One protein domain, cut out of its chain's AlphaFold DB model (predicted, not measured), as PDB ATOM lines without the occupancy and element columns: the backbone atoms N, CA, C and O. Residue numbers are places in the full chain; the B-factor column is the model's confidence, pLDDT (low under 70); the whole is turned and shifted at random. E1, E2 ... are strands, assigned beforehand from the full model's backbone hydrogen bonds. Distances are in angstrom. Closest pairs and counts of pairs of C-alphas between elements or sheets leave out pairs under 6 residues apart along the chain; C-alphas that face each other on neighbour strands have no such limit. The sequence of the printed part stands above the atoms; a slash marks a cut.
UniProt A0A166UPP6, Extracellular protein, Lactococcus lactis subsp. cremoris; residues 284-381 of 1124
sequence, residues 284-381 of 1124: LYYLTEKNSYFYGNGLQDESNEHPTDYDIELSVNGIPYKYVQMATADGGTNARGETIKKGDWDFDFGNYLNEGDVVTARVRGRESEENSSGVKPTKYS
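What this domain is: This is residues 284 to 381 of the 1124 residues of the protein "Extracellular protein" of Lactococcus lactis subsp. cremoris (UniProt A0A166UPP6). Two antiparallel sheets make a sandwich that is only partly face to face: a strongly twisted sheet of four strands, with the long E3 and E6 in its middle, and a smaller sheet of three strands, E1, E2 and E5, over part of it with its strands crossed at 41 degrees. A long loop, residues 326 to 343, joins E4 of the larger sheet to E5 of the smaller one. The printed part has 98 residues, with no named helix and seven named strands, E1 to E7 along the chain; the sheet orders are E4, E3, E6, E7 and E1, E2, E5. The class is all strand, though under half of the residues, 44 of 98, are in named elements. The whole is only just compact, close to loose, with a radius of gyration of the C-alphas of 15.0 A, and only just flat, spanning 48 by 32 by 16 A.

Where its parts are: In the larger sheet, E3 is residues 308 to 316, 25.0 A long, and E6 is residues 359 to 367, 25.8 A. E4 is residues 319 to 325, 18.0 A, and E7 is residues 378 to 380, ending at C-alpha 380 (-43.613, 18.089, 37.548). In the smaller sheet, E1 is residues 285 to 287, beginning at C-alpha 285 (-31.590, 23.598, 51.291). E2 is residues 290 to 297, 18.8 A, and bends by 56 degrees at residue 293; E5 is residues 344 to 348, 14.4 A.

How they stand to each other: E3 and E6 are antiparallel inner strands, with N 309 and O 366 2.8 A apart and N 360 and O 315 2.8 A apart, within hydrogen-bond range. E3 and E4 form a hairpin, with N 314 and O 322 at 2.8 A. E6 and E7 form another, with N 379 and O 365 at 2.8 A. E4 and E7 are the edge strands. From edge to edge the strands' lines turn by 77 degrees. In the other sheet, E1 and E2 form a hairpin, with N 285 and O 295 at 3.0 A, and E2 is antiparallel to E5, with N 294 and O 347 at 2.8 A. Between the sheets, the closest C-alphas of E4 and E5 are those of Gln 325 and Trp 345, 6.9 A apart. E2 and E6 are near each other, with 7 pairs of C-alphas within 10 A. E3 and E5 are only just apart, at 8.1 A.

The domain as a whole: The two C-alphas farthest apart, those of Glu 289 and Ser 372, are 48.8 A from each other. The printed part has no cut. The link from E4 to E5, 18 residues, is long. The mean pLDDT of the printed part is 81.9; residue 288 and residues 317 to 319, 351 to 358 and 371 to 374 are under 70.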
ATOM      1  N   LEU A 284     -32.688  21.549  47.087       87.50
ATOM      2  CA  LEU A 284     -33.373  22.073  48.273       87.50
ATOM      3  C   LEU A 284     -32.454  22.111  49.502       87.50
ATOM      4  O   LEU A 284     -31.865  21.107  49.916       87.50
ATOM      5  N   TYR A 285     -32.391  23.286  50.113       83.75
ATOM      6  CA  TYR A 285     -31.590  23.598  51.291       83.75
ATOM      7  C   TYR A 285     -32.362  24.547  52.218       83.75
ATOM      8  O   TYR A 285     -33.303  25.212  51.777       83.75
ATOM      9  N   TYR A 286     -31.919  24.681  53.470       83.06
ATOM     10  CA  TYR A 286     -32.399  25.713  54.396       83.06
ATOM     11  C   TYR A 286     -31.261  26.382  55.168       83.06
ATOM     12  O   TYR A 286     -30.127  25.898  55.185       83.06
ATOM     13  N   LEU A 287     -31.549  27.527  55.787       75.25
ATOM     14  CA  LEU A 287     -30.614  28.213  56.679       75.25
ATOM     15  C   LEU A 287     -30.742  27.658  58.100       75.25
ATOM     16  O   LEU A 287     -31.791  27.776  58.719       75.25
ATOM     17  N   THR A 288     -29.678  27.101  58.677       66.94
ATOM     18  CA  THR A 288     -29.712  26.594  60.067       66.94
ATOM     19  C   THR A 288     -29.901  27.700  61.110       66.94
ATOM     20  O   THR A 288     -30.502  27.466  62.152       66.94
ATOM     21  N   GLU A 289     -29.460  28.923  60.813       70.56
ATOM     22  CA  GLU A 289     -29.691  30.128  61.628       70.56
ATOM     23  C   GLU A 289     -31.113  30.712  61.497       70.56
ATOM     24  O   GLU A 289     -31.496  31.598  62.263       70.56
ATOM     25  N   LYS A 290     -31.900  30.218  60.531       73.81
ATOM     26  CA  LYS A 290     -33.320  30.529  60.340       73.81
ATOM     27  C   LYS A 290     -33.997  29.362  59.618       73.81
ATOM     28  O   LYS A 290     -34.190  29.398  58.404       73.81
ATOM     29  N   ASN A 291     -34.347  28.331  60.384       72.00
ATOM     30  CA  ASN A 291     -34.867  27.052  59.887       72.00
ATOM     31  C   ASN A 291     -36.139  27.155  59.022       72.00
ATOM     32  O   ASN A 291     -36.437  26.215  58.296       72.00
ATOM     33  N   SER A 292     -36.857  28.281  59.047       79.56
ATOM     34  CA  SER A 292     -37.990  28.556  58.158       79.56
ATOM     35  C   SER A 292     -37.633  29.160  56.791       79.56
ATOM     36  O   SER A 292     -38.525  29.342  55.963       79.56
ATOM     37  N   TYR A 293     -36.359  29.451  56.509       86.38
ATOM     38  CA  TYR A 293     -35.900  29.969  55.216       86.38
ATOM     39  C   TYR A 293     -35.291  28.856  54.356       86.38
ATOM     40  O   TYR A 293     -34.234  28.314  54.690       86.38
ATOM     41  N   PHE A 294     -35.912  28.583  53.209       90.62
ATOM     42  CA  PHE A 294     -35.510  27.565  52.236       90.62
ATOM     43  C   PHE A 294     -35.061  28.204  50.921       90.62
ATOM     44  O   PHE A 294     -35.497  29.296  50.556       90.62
ATOM     45  N   TYR A 295     -34.167  27.529  50.205       91.00
ATOM     46  CA  TYR A 295     -33.631  28.000  48.932       91.00
ATOM     47  C   TYR A 295     -33.178  26.844  48.041       91.00
ATOM     48  O   TYR A 295     -32.905  25.736  48.514       91.00
ATOM     49  N   GLY A 296     -33.029  27.131  46.753       92.00
ATOM     50  CA  GLY A 296     -32.537  26.169  45.780       92.00
ATOM     51  C   GLY A 296     -32.245  26.788  44.421       92.00
ATOM     52  O   GLY A 296     -32.329  27.999  44.219       92.00
ATOM     53  N   ASN A 297     -31.902  25.917  43.481       92.56
ATOM     54  CA  ASN A 297     -31.856  26.201  42.055       92.56
ATOM     55  C   ASN A 297     -32.549  25.053  41.310       92.56
ATOM     56  O   ASN A 297     -32.205  23.892  41.552       92.56
ATOM     57  N   GLY A 298     -33.507  25.388  40.442       93.19
ATOM     58  CA  GLY A 298     -34.264  24.467  39.585       93.19
ATOM     59  C   GLY A 298     -34.098  24.768  38.096       93.19
ATOM     60  O   GLY A 298     -35.076  24.757  37.349       93.19
ATOM     61  N   LEU A 299     -32.876  25.101  37.666       94.06
ATOM     62  CA  LEU A 299     -32.539  25.318  36.259       94.06
ATOM     63  C   LEU A 299     -32.980  24.125  35.395       94.06
ATOM     64  O   LEU A 299     -32.573  22.996  35.640       94.06
ATOM     65  N   GLN A 300     -33.783  24.409  34.373       93.31
ATOM     66  CA  GLN A 300     -34.282  23.426  33.411       93.31
ATOM     67  C   GLN A 300     -33.396  23.360  32.169       93.31
ATOM     68  O   GLN A 300     -32.827  24.383  31.762       93.31
ATOM     69  N   ASP A 301     -33.356  22.192  31.526       88.94
ATOM     70  CA  ASP A 301     -33.071  22.133  30.096       88.94
ATOM     71  C   ASP A 301     -34.342  22.534  29.326       88.94
ATOM     72  O   ASP A 301     -35.430  22.029  29.581       88.94
ATOM     73  N   GLU A 302     -34.208  23.504  28.424       85.94
ATOM     74  CA  GLU A 302     -35.299  24.047  27.598       85.94
ATOM     75  C   GLU A 302     -35.219  23.503  26.155       85.94
ATOM     76  O   GLU A 302     -35.765  24.092  25.218       85.94
ATOM     77  N   SER A 303     -34.481  22.408  25.949       84.25
ATOM     78  CA  SER A 303     -34.436  21.659  24.697       84.25
ATOM     79  C   SER A 303     -35.371  20.447  24.725       84.25
ATOM     80  O   SER A 303     -35.605  19.832  25.761       84.25
ATOM     81  N   ASN A 304     -35.921  20.131  23.548       87.38
ATOM     82  CA  ASN A 304     -36.891  19.053  23.337       87.38
ATOM     83  C   ASN A 304     -38.112  19.110  24.283       87.38
ATOM     84  O   ASN A 304     -38.508  18.111  24.874       87.38
ATOM     85  N   GLU A 305     -38.701  20.300  24.409       85.81
ATOM     86  CA  GLU A 305     -39.789  20.647  25.331       85.81
ATOM     87  C   GLU A 305     -40.645  21.757  24.688       85.81
ATOM     88  O   GLU A 305     -40.131  22.591  23.928       85.81
ATOM     89  N   HIS A 306     -41.955  21.764  24.936       86.19
ATOM     90  CA  HIS A 306     -42.859  22.825  24.490       86.19
ATOM     91  C   HIS A 306     -42.577  24.169  25.204       86.19
ATOM     92  O   HIS A 306     -41.848  24.231  26.190       86.19
ATOM     93  N   PRO A 307     -43.133  25.303  24.730       87.06
ATOM     94  CA  PRO A 307     -42.932  26.600  25.384       87.06
ATOM     95  C   PRO A 307     -43.534  26.645  26.803       87.06
ATOM     96  O   PRO A 307     -44.727  26.918  26.958       87.06
ATOM     97  N   THR A 308     -42.716  26.427  27.835       89.62
ATOM     98  CA  THR A 308     -43.154  26.177  29.223       89.62
ATOM     99  C   THR A 308     -42.698  27.256  30.219       89.62
ATOM    100  O   THR A 308     -41.542  27.676  30.231       89.62
ATOM    101  N   ASP A 309     -43.618  27.700  31.084       90.19
ATOM    102  CA  ASP A 309     -43.377  28.580  32.238       90.19
ATOM    103  C   ASP A 309     -43.133  27.735  33.505       90.19
ATOM    104  O   ASP A 309     -44.017  26.984  33.933       90.19
ATOM    105  N   TYR A 310     -41.978  27.893  34.158       93.38
ATOM    106  CA  TYR A 310     -41.604  27.103  35.341       93.38
ATOM    107  C   TYR A 310     -41.669  27.891  36.658       93.38
ATOM    108  O   TYR A 310     -41.191  29.023  36.756       93.38
ATOM    109  N   ASP A 311     -42.185  27.256  37.711       95.25
ATOM    110  CA  ASP A 311     -41.988  27.676  39.103       95.25
ATOM    111  C   ASP A 311     -41.763  26.485  40.037       95.25
ATOM    112  O   ASP A 311     -41.887  25.335  39.629       95.25
ATOM    113  N   ILE A 312     -41.385  26.753  41.284       96.62
ATOM    114  CA  ILE A 312     -41.235  25.734  42.322       96.62
ATOM    115  C   ILE A 312     -42.558  25.569  43.051       96.62
ATOM    116  O   ILE A 312     -43.059  26.526  43.638       96.62
ATOM    117  N   GLU A 313     -43.089  24.356  43.073       93.00
ATOM    118  CA  GLU A 313     -44.040  23.930  44.089       93.00
ATOM    119  C   GLU A 313     -43.261  23.563  45.356       93.00
ATOM    120  O   GLU A 313     -42.584  22.534  45.416       93.00
ATOM    121  N   LEU A 314     -43.329  24.441  46.355       88.06
ATOM    122  CA  LEU A 314     -42.955  24.129  47.725       88.06
ATOM    123  C   LEU A 314     -44.082  23.358  48.387       88.06
ATOM    124  O   LEU A 314     -45.229  23.817  48.386       88.06
ATOM    125  N   SER A 315     -43.716  22.259  49.031       76.31
ATOM    126  CA  SER A 315     -44.617  21.414  49.795       76.31
ATOM    127  C   SER A 315     -44.154  21.260  51.241       76.31
ATOM    128  O   SER A 315     -42.977  21.423  51.546       76.31
ATOM    129  N   VAL A 316     -45.080  20.942  52.145       70.12
ATOM    130  CA  VAL A 316     -44.798  20.636  53.558       70.12
ATOM    131  C   VAL A 316     -45.570  19.382  53.935       70.12
ATOM    132  O   VAL A 316     -46.775  19.319  53.696       70.12
ATOM    133  N   ASN A 317     -44.888  18.366  54.465       59.28
ATOM    134  CA  ASN A 317     -45.468  17.053  54.784       59.28
ATOM    135  C   ASN A 317     -46.277  16.476  53.599       59.28
ATOM    136  O   ASN A 317     -47.401  15.996  53.755       59.28
ATOM    137  N   GLY A 318     -45.721  16.605  52.387       56.03
ATOM    138  CA  GLY A 318     -46.333  16.188  51.117       56.03
ATOM    139  C   GLY A 318     -47.371  17.151  50.513       56.03
ATOM    140  O   GLY A 318     -47.725  16.989  49.350       56.03
ATOM    141  N   ILE A 319     -47.840  18.171  51.242       60.62
ATOM    142  CA  ILE A 319     -48.880  19.110  50.776       60.62
ATOM    143  C   ILE A 319     -48.266  20.248  49.953       60.62
ATOM    144  O   ILE A 319     -47.476  20.990  50.533       60.62
ATOM    145  N   PRO A 320     -48.692  20.508  48.701       74.69
ATOM    146  CA  PRO A 320     -48.391  21.755  47.993       74.69
ATOM    147  C   PRO A 320     -48.835  22.992  48.787       74.69
ATOM    148  O   PRO A 320     -50.025  23.281  48.911       74.69
ATOM    149  N   TYR A 321     -47.868  23.733  49.321       76.50
ATOM    150  CA  TYR A 321     -48.085  24.936  50.124       76.50
ATOM    151  C   TYR A 321     -48.020  26.207  49.270       76.50
ATOM    152  O   TYR A 321     -48.849  27.108  49.427       76.50
ATOM    153  N   LYS A 322     -47.028  26.326  48.374       87.31
ATOM    154  CA  LYS A 322     -46.789  27.584  47.650       87.31
ATOM    155  C   LYS A 322     -46.037  27.423  46.341       87.31
ATOM    156  O   LYS A 322     -45.121  26.622  46.230       87.31
ATOM    157  N   TYR A 323     -46.366  28.295  45.392       92.38
ATOM    158  CA  TYR A 323     -45.652  28.426  44.127       92.38
ATOM    159  C   TYR A 323     -44.674  29.602  44.173       92.38
ATOM    160  O   TYR A 323     -45.083  30.746  44.392       92.38
ATOM    161  N   VAL A 324     -43.384  29.320  43.985       94.44
ATOM    162  CA  VAL A 324     -42.280  30.285  44.076       94.44
ATOM    163  C   VAL A 324     -41.613  30.427  42.713       94.44
ATOM    164  O   VAL A 324     -41.106  29.466  42.144       94.44
ATOM    165  N   GLN A 325     -41.636  31.641  42.172       93.25
ATOM    166  CA  GLN A 325     -41.061  31.948  40.862       93.25
ATOM    167  C   GLN A 325     -39.530  31.859  40.909       93.25
ATOM    168  O   GLN A 325     -38.907  32.437  41.797       93.25
ATOM    169  N   MET A 326     -38.935  31.175  39.930       94.00
ATOM    170  CA  MET A 326     -37.481  31.103  39.774       94.00
ATOM    171  C   MET A 326     -36.926  32.335  39.050       94.00
ATOM    172  O   MET A 326     -37.607  32.981  38.249       94.00
ATOM    173  N   ALA A 327     -35.653  32.640  39.283       92.88
ATOM    174  CA  ALA A 327     -34.928  33.665  38.549       92.88
ATOM    175  C   ALA A 327     -34.769  33.279  37.067       92.88
ATOM    176  O   ALA A 327     -34.209  32.238  36.726       92.88
ATOM    177  N   THR A 328     -35.230  34.143  36.162       89.44
ATOM    178  CA  THR A 328     -35.234  33.880  34.710       89.44
ATOM    179  C   THR A 328     -33.919  34.232  34.004       89.44
ATOM    180  O   THR A 328     -33.729  33.873  32.843       89.44
ATOM    181  N   ALA A 329     -32.997  34.919  34.687       90.31
ATOM    182  CA  ALA A 329     -31.678  35.297  34.182       90.31
ATOM    183  C   ALA A 329     -30.702  35.583  35.336       90.31
ATOM    184  O   ALA A 329     -31.124  35.854  36.459       90.31
ATOM    185  N   ASP A 330     -29.401  35.584  35.037       91.12
ATOM    186  CA  ASP A 330     -28.355  35.959  35.993       91.12
ATOM    187  C   ASP A 330     -28.393  37.460  36.333       91.12
ATOM    188  O   ASP A 330     -28.453  38.321  35.446       91.12
ATOM    189  N   GLY A 331     -28.240  37.784  37.618       84.81
ATOM    190  CA  GLY A 331     -28.024  39.141  38.116       84.81
ATOM    191  C   GLY A 331     -29.014  39.597  39.189       84.81
ATOM    192  O   GLY A 331     -30.142  39.130  39.289       84.81
ATOM    193  N   GLY A 332     -28.574  40.562  39.998       85.25
ATOM    194  CA  GLY A 332     -29.268  40.975  41.217       85.25
ATOM    195  C   GLY A 332     -28.620  40.366  42.459       85.25
ATOM    196  O   GLY A 332     -27.472  39.917  42.416       85.25
ATOM    197  N   THR A 333     -29.334  40.402  43.581       83.12
ATOM    198  CA  THR A 333     -28.842  39.896  44.867       83.12
ATOM    199  C   THR A 333     -30.013  39.344  45.675       83.12
ATOM    200  O   THR A 333     -31.027  40.032  45.789       83.12
ATOM    201  N   ASN A 334     -29.893  38.122  46.196       80.94
ATOM    202  CA  ASN A 334     -30.935  37.497  47.019       80.94
ATOM    203  C   ASN A 334     -30.931  38.044  48.460       80.94
ATOM    204  O   ASN A 334     -30.062  38.841  48.832       80.94
ATOM    205  N   ALA A 335     -31.874  37.608  49.302       73.88
ATOM    206  CA  ALA A 335     -31.971  38.088  50.687       73.88
ATOM    207  C   ALA A 335     -30.757  37.715  51.571       73.88
ATOM    208  O   ALA A 335     -30.607  38.259  52.663       73.88
ATOM    209  N   ARG A 336     -29.863  36.843  51.081       79.12
ATOM    210  CA  ARG A 336     -28.625  36.398  51.746       79.12
ATOM    211  C   ARG A 336     -27.377  37.174  51.312       79.12
ATOM    212  O   ARG A 336     -26.301  36.957  51.859       79.12
ATOM    213  N   GLY A 337     -27.502  38.086  50.345       79.62
ATOM    214  CA  GLY A 337     -26.382  38.880  49.829       79.62
ATOM    215  C   GLY A 337     -25.603  38.237  48.673       79.62
ATOM    216  O   GLY A 337     -24.550  38.750  48.297       79.62
ATOM    217  N   GLU A 338     -26.098  37.145  48.090       83.00
ATOM    218  CA  GLU A 338     -25.436  36.412  47.002       83.00
ATOM    219  C   GLU A 338     -25.933  36.847  45.616       83.00
ATOM    220  O   GLU A 338     -27.082  37.258  45.453       83.00
ATOM    221  N   THR A 339     -25.088  36.698  44.591       88.88
ATOM    222  CA  THR A 339     -25.463  36.942  43.189       88.88
ATOM    223  C   THR A 339     -26.419  35.867  42.672       88.88
ATOM    224  O   THR A 339     -26.028  34.707  42.560       88.88
ATOM    225  N   ILE A 340     -27.623  36.286  42.277       91.19
ATOM    226  CA  ILE A 340     -28.661  35.439  41.667       91.19
ATOM    227  C   ILE A 340     -28.217  34.928  40.284       91.19
ATOM    228  O   ILE A 340     -27.676  35.697  39.481       91.19
ATOM    229  N   LYS A 341     -28.500  33.657  39.991       92.50
ATOM    230  CA  LYS A 341     -28.353  32.976  38.692       92.50
ATOM    231  C   LYS A 341     -29.710  32.556  38.121       92.50
ATOM    232  O   LYS A 341     -30.681  32.437  38.866       92.50
ATOM    233  N   LYS A 342     -29.776  32.221  36.826       93.50
ATOM    234  CA  LYS A 342     -30.954  31.539  36.254       93.50
ATOM    235  C   LYS A 342     -31.261  30.241  37.028       93.50
ATOM    236  O   LYS A 342     -30.365  29.434  37.279       93.50
ATOM    237  N   GLY A 343     -32.530  30.044  37.375       92.81
ATOM    238  CA  GLY A 343     -33.037  28.897  38.133       92.81
ATOM    239  C   GLY A 343     -33.030  29.075  39.655       92.81
ATOM    240  O   GLY A 343     -33.704  28.302  40.328       92.81
ATOM    241  N   ASP A 344     -32.324  30.072  40.208       94.38
ATOM    242  CA  ASP A 344     -32.289  30.309  41.660       94.38
ATOM    243  C   ASP A 344     -33.667  30.727  42.195       94.38
ATOM    244  O   ASP A 344     -34.407  31.469  41.541       94.38
ATOM    245  N   TRP A 345     -33.986  30.307  43.416       94.31
ATOM    246  CA  TRP A 345     -35.177  30.725  44.153       94.31
ATOM    247  C   TRP A 345     -34.942  30.659  45.669       94.31
ATOM    248  O   TRP A 345     -34.097  29.903  46.158       94.31
ATOM    249  N   ASP A 346     -35.720  31.435  46.421       92.31
ATOM    250  CA  ASP A 346     -35.773  31.373  47.880       92.31
ATOM    251  C   ASP A 346     -37.188  31.631  48.413       92.31
ATOM    252  O   ASP A 346     -38.042  32.201  47.725       92.31
ATOM    253  N   PHE A 347     -37.458  31.147  49.626       92.50
ATOM    254  CA  PHE A 347     -38.711  31.393  50.324       92.50
ATOM    255  C   PHE A 347     -38.579  31.296  51.851       92.50
ATOM    256  O   PHE A 347     -37.842  30.475  52.386       92.50
ATOM    257  N   ASP A 348     -39.358  32.120  52.550       87.88
ATOM    258  CA  ASP A 348     -39.403  32.230  54.006       87.88
ATOM    259  C   ASP A 348     -40.797  31.847  54.522       87.88
ATOM    260  O   ASP A 348     -41.764  32.592  54.340       87.88
ATOM    261  N   PHE A 349     -40.895  30.687  55.168       80.00
ATOM    262  CA  PHE A 349     -42.124  30.177  55.777       80.00
ATOM    263  C   PHE A 349     -42.503  30.908  57.079       80.00
ATOM    264  O   PHE A 349     -43.610  30.712  57.584       80.00
ATOM    265  N   GLY A 350     -41.625  31.750  57.642       78.50
ATOM    266  CA  GLY A 350     -41.891  32.465  58.891       78.50
ATOM    267  C   GLY A 350     -42.118  31.503  60.061       78.50
ATOM    268  O   GLY A 350     -41.184  30.819  60.471       78.50
ATOM    269  N   ASN A 351     -43.355  31.452  60.566       64.06
ATOM    270  CA  ASN A 351     -43.780  30.586  61.673       64.06
ATOM    271  C   ASN A 351     -44.641  29.388  61.210       64.06
ATOM    272  O   ASN A 351     -45.252  28.728  62.041       64.06
ATOM    273  N   TYR A 352     -44.756  29.127  59.900       67.69
ATOM    274  CA  TYR A 352     -45.634  28.067  59.372       67.69
ATOM    275  C   TYR A 352     -45.117  26.639  59.648       67.69
ATOM    276  O   TYR A 352     -45.900  25.694  59.615       67.69
ATOM    277  N   LEU A 353     -43.811  26.481  59.894       60.22
ATOM    278  CA  LEU A 353     -43.150  25.185  60.065       60.22
ATOM    279  C   LEU A 353     -42.867  24.867  61.532       60.22
ATOM    280  O   LEU A 353     -42.404  25.723  62.286       60.22
ATOM    281  N   ASN A 354     -43.067  23.603  61.877       57.03
ATOM    282  CA  ASN A 354     -42.847  23.013  63.190       57.03
ATOM    283  C   ASN A 354     -41.559  22.166  63.200       57.03
ATOM    284  O   ASN A 354     -40.984  21.853  62.154       57.03
ATOM    285  N   GLU A 355     -41.084  21.780  64.386       49.88
ATOM    286  CA  GLU A 355     -39.844  21.004  64.529       49.88
ATOM    287  C   GLU A 355     -40.002  19.555  64.036       49.88
ATOM    288  O   GLU A 355     -40.434  18.666  64.768       49.88
ATOM    289  N   GLY A 356     -39.603  19.323  62.786       51.53
ATOM    290  CA  GLY A 356     -39.679  18.024  62.111       51.53
ATOM    291  C   GLY A 356     -40.645  17.986  60.925       51.53
ATOM    292  O   GLY A 356     -40.727  16.950  60.267       51.53
ATOM    293  N   ASP A 357     -41.304  19.104  60.594       60.03
ATOM    294  CA  ASP A 357     -42.024  19.242  59.325       60.03
ATOM    295  C   ASP A 357     -41.067  19.060  58.135       60.03
ATOM    296  O   ASP A 357     -40.055  19.756  57.994       60.03
ATOM    297  N   VAL A 358     -41.408  18.136  57.238       65.25
ATOM    298  CA  VAL A 358     -40.622  17.834  56.041       65.25
ATOM    299  C   VAL A 358     -41.054  18.773  54.919       65.25
ATOM    300  O   VAL A 358     -41.998  18.500  54.174       65.25
ATOM    301  N   VAL A 359     -40.349  19.898  54.794       77.00
ATOM    302  CA  VAL A 359     -40.437  20.758  53.607       77.00
ATOM    303  C   VAL A 359     -39.821  20.039  52.420       77.00
ATOM    304  O   VAL A 359     -38.688  19.574  52.500       77.00
ATOM    305  N   THR A 360     -40.525  20.005  51.296       79.38
ATOM    306  CA  THR A 360     -40.003  19.498  50.028       79.38
ATOM    307  C   THR A 360     -40.246  20.498  48.902       79.38
ATOM    308  O   THR A 360     -40.985  21.473  49.059       79.38
ATOM    309  N   ALA A 361     -39.582  20.309  47.766       88.75
ATOM    310  CA  ALA A 361     -39.684  21.214  46.626       88.75
ATOM    311  C   ALA A 361     -39.636  20.434  45.313       88.75
ATOM    312  O   ALA A 361     -38.774  19.576  45.143       88.75
ATOM    313  N   ARG A 362     -40.506  20.751  44.355       91.00
ATOM    314  CA  ARG A 362     -40.392  20.259  42.974       91.00
ATOM    315  C   ARG A 362     -40.613  21.384  41.980       91.00
ATOM    316  O   ARG A 362     -41.383  22.305  42.238       91.00
ATOM    317  N   VAL A 363     -39.943  21.318  40.839       94.06
ATOM    318  CA  VAL A 363     -40.214  22.226  39.727       94.06
ATOM    319  C   VAL A 363     -41.529  21.804  39.076       94.06
ATOM    320  O   VAL A 363     -41.819  20.617  38.923       94.06
ATOM    321  N   ARG A 364     -42.336  22.789  38.699       92.81
ATOM    322  CA  ARG A 364     -43.621  22.651  38.027       92.81
ATOM    323  C   ARG A 364     -43.595  23.473  36.742       92.81
ATOM    324  O   ARG A 364     -43.720  24.700  36.780       92.81
ATOM    325  N   GLY A 365     -43.455  22.793  35.611       90.94
ATOM    326  CA  GLY A 365     -43.598  23.388  34.285       90.94
ATOM    327  C   GLY A 365     -45.068  23.461  33.886       90.94
ATOM    328  O   GLY A 365     -45.778  22.463  33.963       90.94
ATOM    329  N   ARG A 366     -45.550  24.631  33.468       89.69
ATOM    330  CA  ARG A 366     -46.862  24.803  32.825       89.69
ATOM    331  C   ARG A 366     -46.667  25.226  31.388       89.69
ATOM    332  O   ARG A 366     -46.005  26.232  31.146       89.69
ATOM    333  N   GLU A 367     -47.296  24.536  30.451       87.62
ATOM    334  CA  GLU A 367     -47.227  24.967  29.058       87.62
ATOM    335  C   GLU A 367     -47.895  26.339  28.889       87.62
ATOM    336  O   GLU A 367     -48.983  26.611  29.409       87.62
ATOM    337  N   SER A 368     -47.225  27.232  28.165       81.75
ATOM    338  CA  SER A 368     -47.711  28.587  27.900       81.75
ATOM    339  C   SER A 368     -48.737  28.632  26.761       81.75
ATOM    340  O   SER A 368     -49.534  29.574  26.696       81.75
ATOM    341  N   GLU A 369     -48.813  27.592  25.925       77.81
ATOM    342  CA  GLU A 369     -49.840  27.395  24.889       77.81
ATOM    343  C   GLU A 369     -50.883  26.333  25.316       77.81
ATOM    344  O   GLU A 369     -50.877  25.886  26.459       77.81
ATOM    345  N   GLU A 370     -51.865  26.025  24.465       77.19
ATOM    346  CA  GLU A 370     -52.818  24.921  24.683       77.19
ATOM    347  C   GLU A 370     -52.436  23.758  23.764       77.19
ATOM    348  O   GLU A 370     -52.243  23.967  22.564       77.19
ATOM    349  N   ASN A 371     -52.371  22.539  24.302       67.44
ATOM    350  CA  ASN A 371     -52.097  21.346  23.508       67.44
ATOM    351  C   ASN A 371     -53.288  20.990  22.590       67.44
ATOM    352  O   ASN A 371     -54.374  21.571  22.683       67.44
ATOM    353  N   SER A 372     -53.136  19.972  21.733       58.34
ATOM    354  CA  SER A 372     -54.191  19.516  20.802       58.34
ATOM    355  C   SER A 372     -55.507  19.042  21.457       58.34
ATOM    356  O   SER A 372     -56.465  18.722  20.748       58.34
ATOM    357  N   SER A 373     -55.596  19.014  22.792       55.38
ATOM    358  CA  SER A 373     -56.823  18.757  23.558       55.38
ATOM    359  C   SER A 373     -57.554  20.023  24.028       55.38
ATOM    360  O   SER A 373     -58.656  19.902  24.566       55.38
ATOM    361  N   GLY A 374     -56.978  21.219  23.858       66.00
ATOM    362  CA  GLY A 374     -57.486  22.461  24.462       66.00
ATOM    363  C   GLY A 374     -57.228  22.549  25.972       66.00
ATOM    364  O   GLY A 374     -57.981  23.193  26.699       66.00
ATOM    365  N   VAL A 375     -56.199  21.847  26.451       70.06
ATOM    366  CA  VAL A 375     -55.730  21.855  27.844       70.06
ATOM    367  C   VAL A 375     -54.358  22.525  27.875       70.06
ATOM    368  O   VAL A 375     -53.636  22.482  26.883       70.06
ATOM    369  N   LYS A 376     -53.990  23.129  29.007       79.25
ATOM    370  CA  LYS A 376     -52.605  23.523  29.296       79.25
ATOM    371  C   LYS A 376     -51.992  22.506  30.257       79.25
ATOM    372  O   LYS A 376     -52.388  22.503  31.427       79.25
ATOM    373  N   PRO A 377     -51.122  21.603  29.782       79.56
ATOM    374  CA  PRO A 377     -50.457  20.625  30.625       79.56
ATOM    375  C   PRO A 377     -49.659  21.258  31.761       79.56
ATOM    376  O   PRO A 377     -49.288  22.436  31.740       79.56
ATOM    377  N   THR A 378     -49.440  20.469  32.808       83.38
ATOM    378  CA  THR A 378     -48.630  20.858  33.961       83.38
ATOM    379  C   THR A 378     -47.789  19.663  34.375       83.38
ATOM    380  O   THR A 378     -48.305  18.699  34.940       83.38
ATOM    381  N   LYS A 379     -46.503  19.742  34.051       84.50
ATOM    382  CA  LYS A 379     -45.483  18.716  34.257       84.50
ATOM    383  C   LYS A 379     -44.758  19.008  35.573       84.50
ATOM    384  O   LYS A 379     -44.620  20.170  35.964       84.50
ATOM    385  N   TYR A 380     -44.278  17.971  36.248       86.12
ATOM    386  CA  TYR A 380     -43.613  18.089  37.548       86.12
ATOM    387  C   TYR A 380     -42.283  17.339  37.549       86.12
ATOM    388  O   TYR A 380     -42.183  16.257  36.971       86.12
ATOM    389  N   SER A 381     -41.276  17.896  38.222       85.19
ATOM    390  CA  SER A 381     -40.031  17.185  38.509       85.19
ATOM    391  C   SER A 381     -40.220  16.159  39.625       85.19
ATOM    392  O   SER A 381     -41.251  16.122  40.306       85.19
TER     393      SER A 381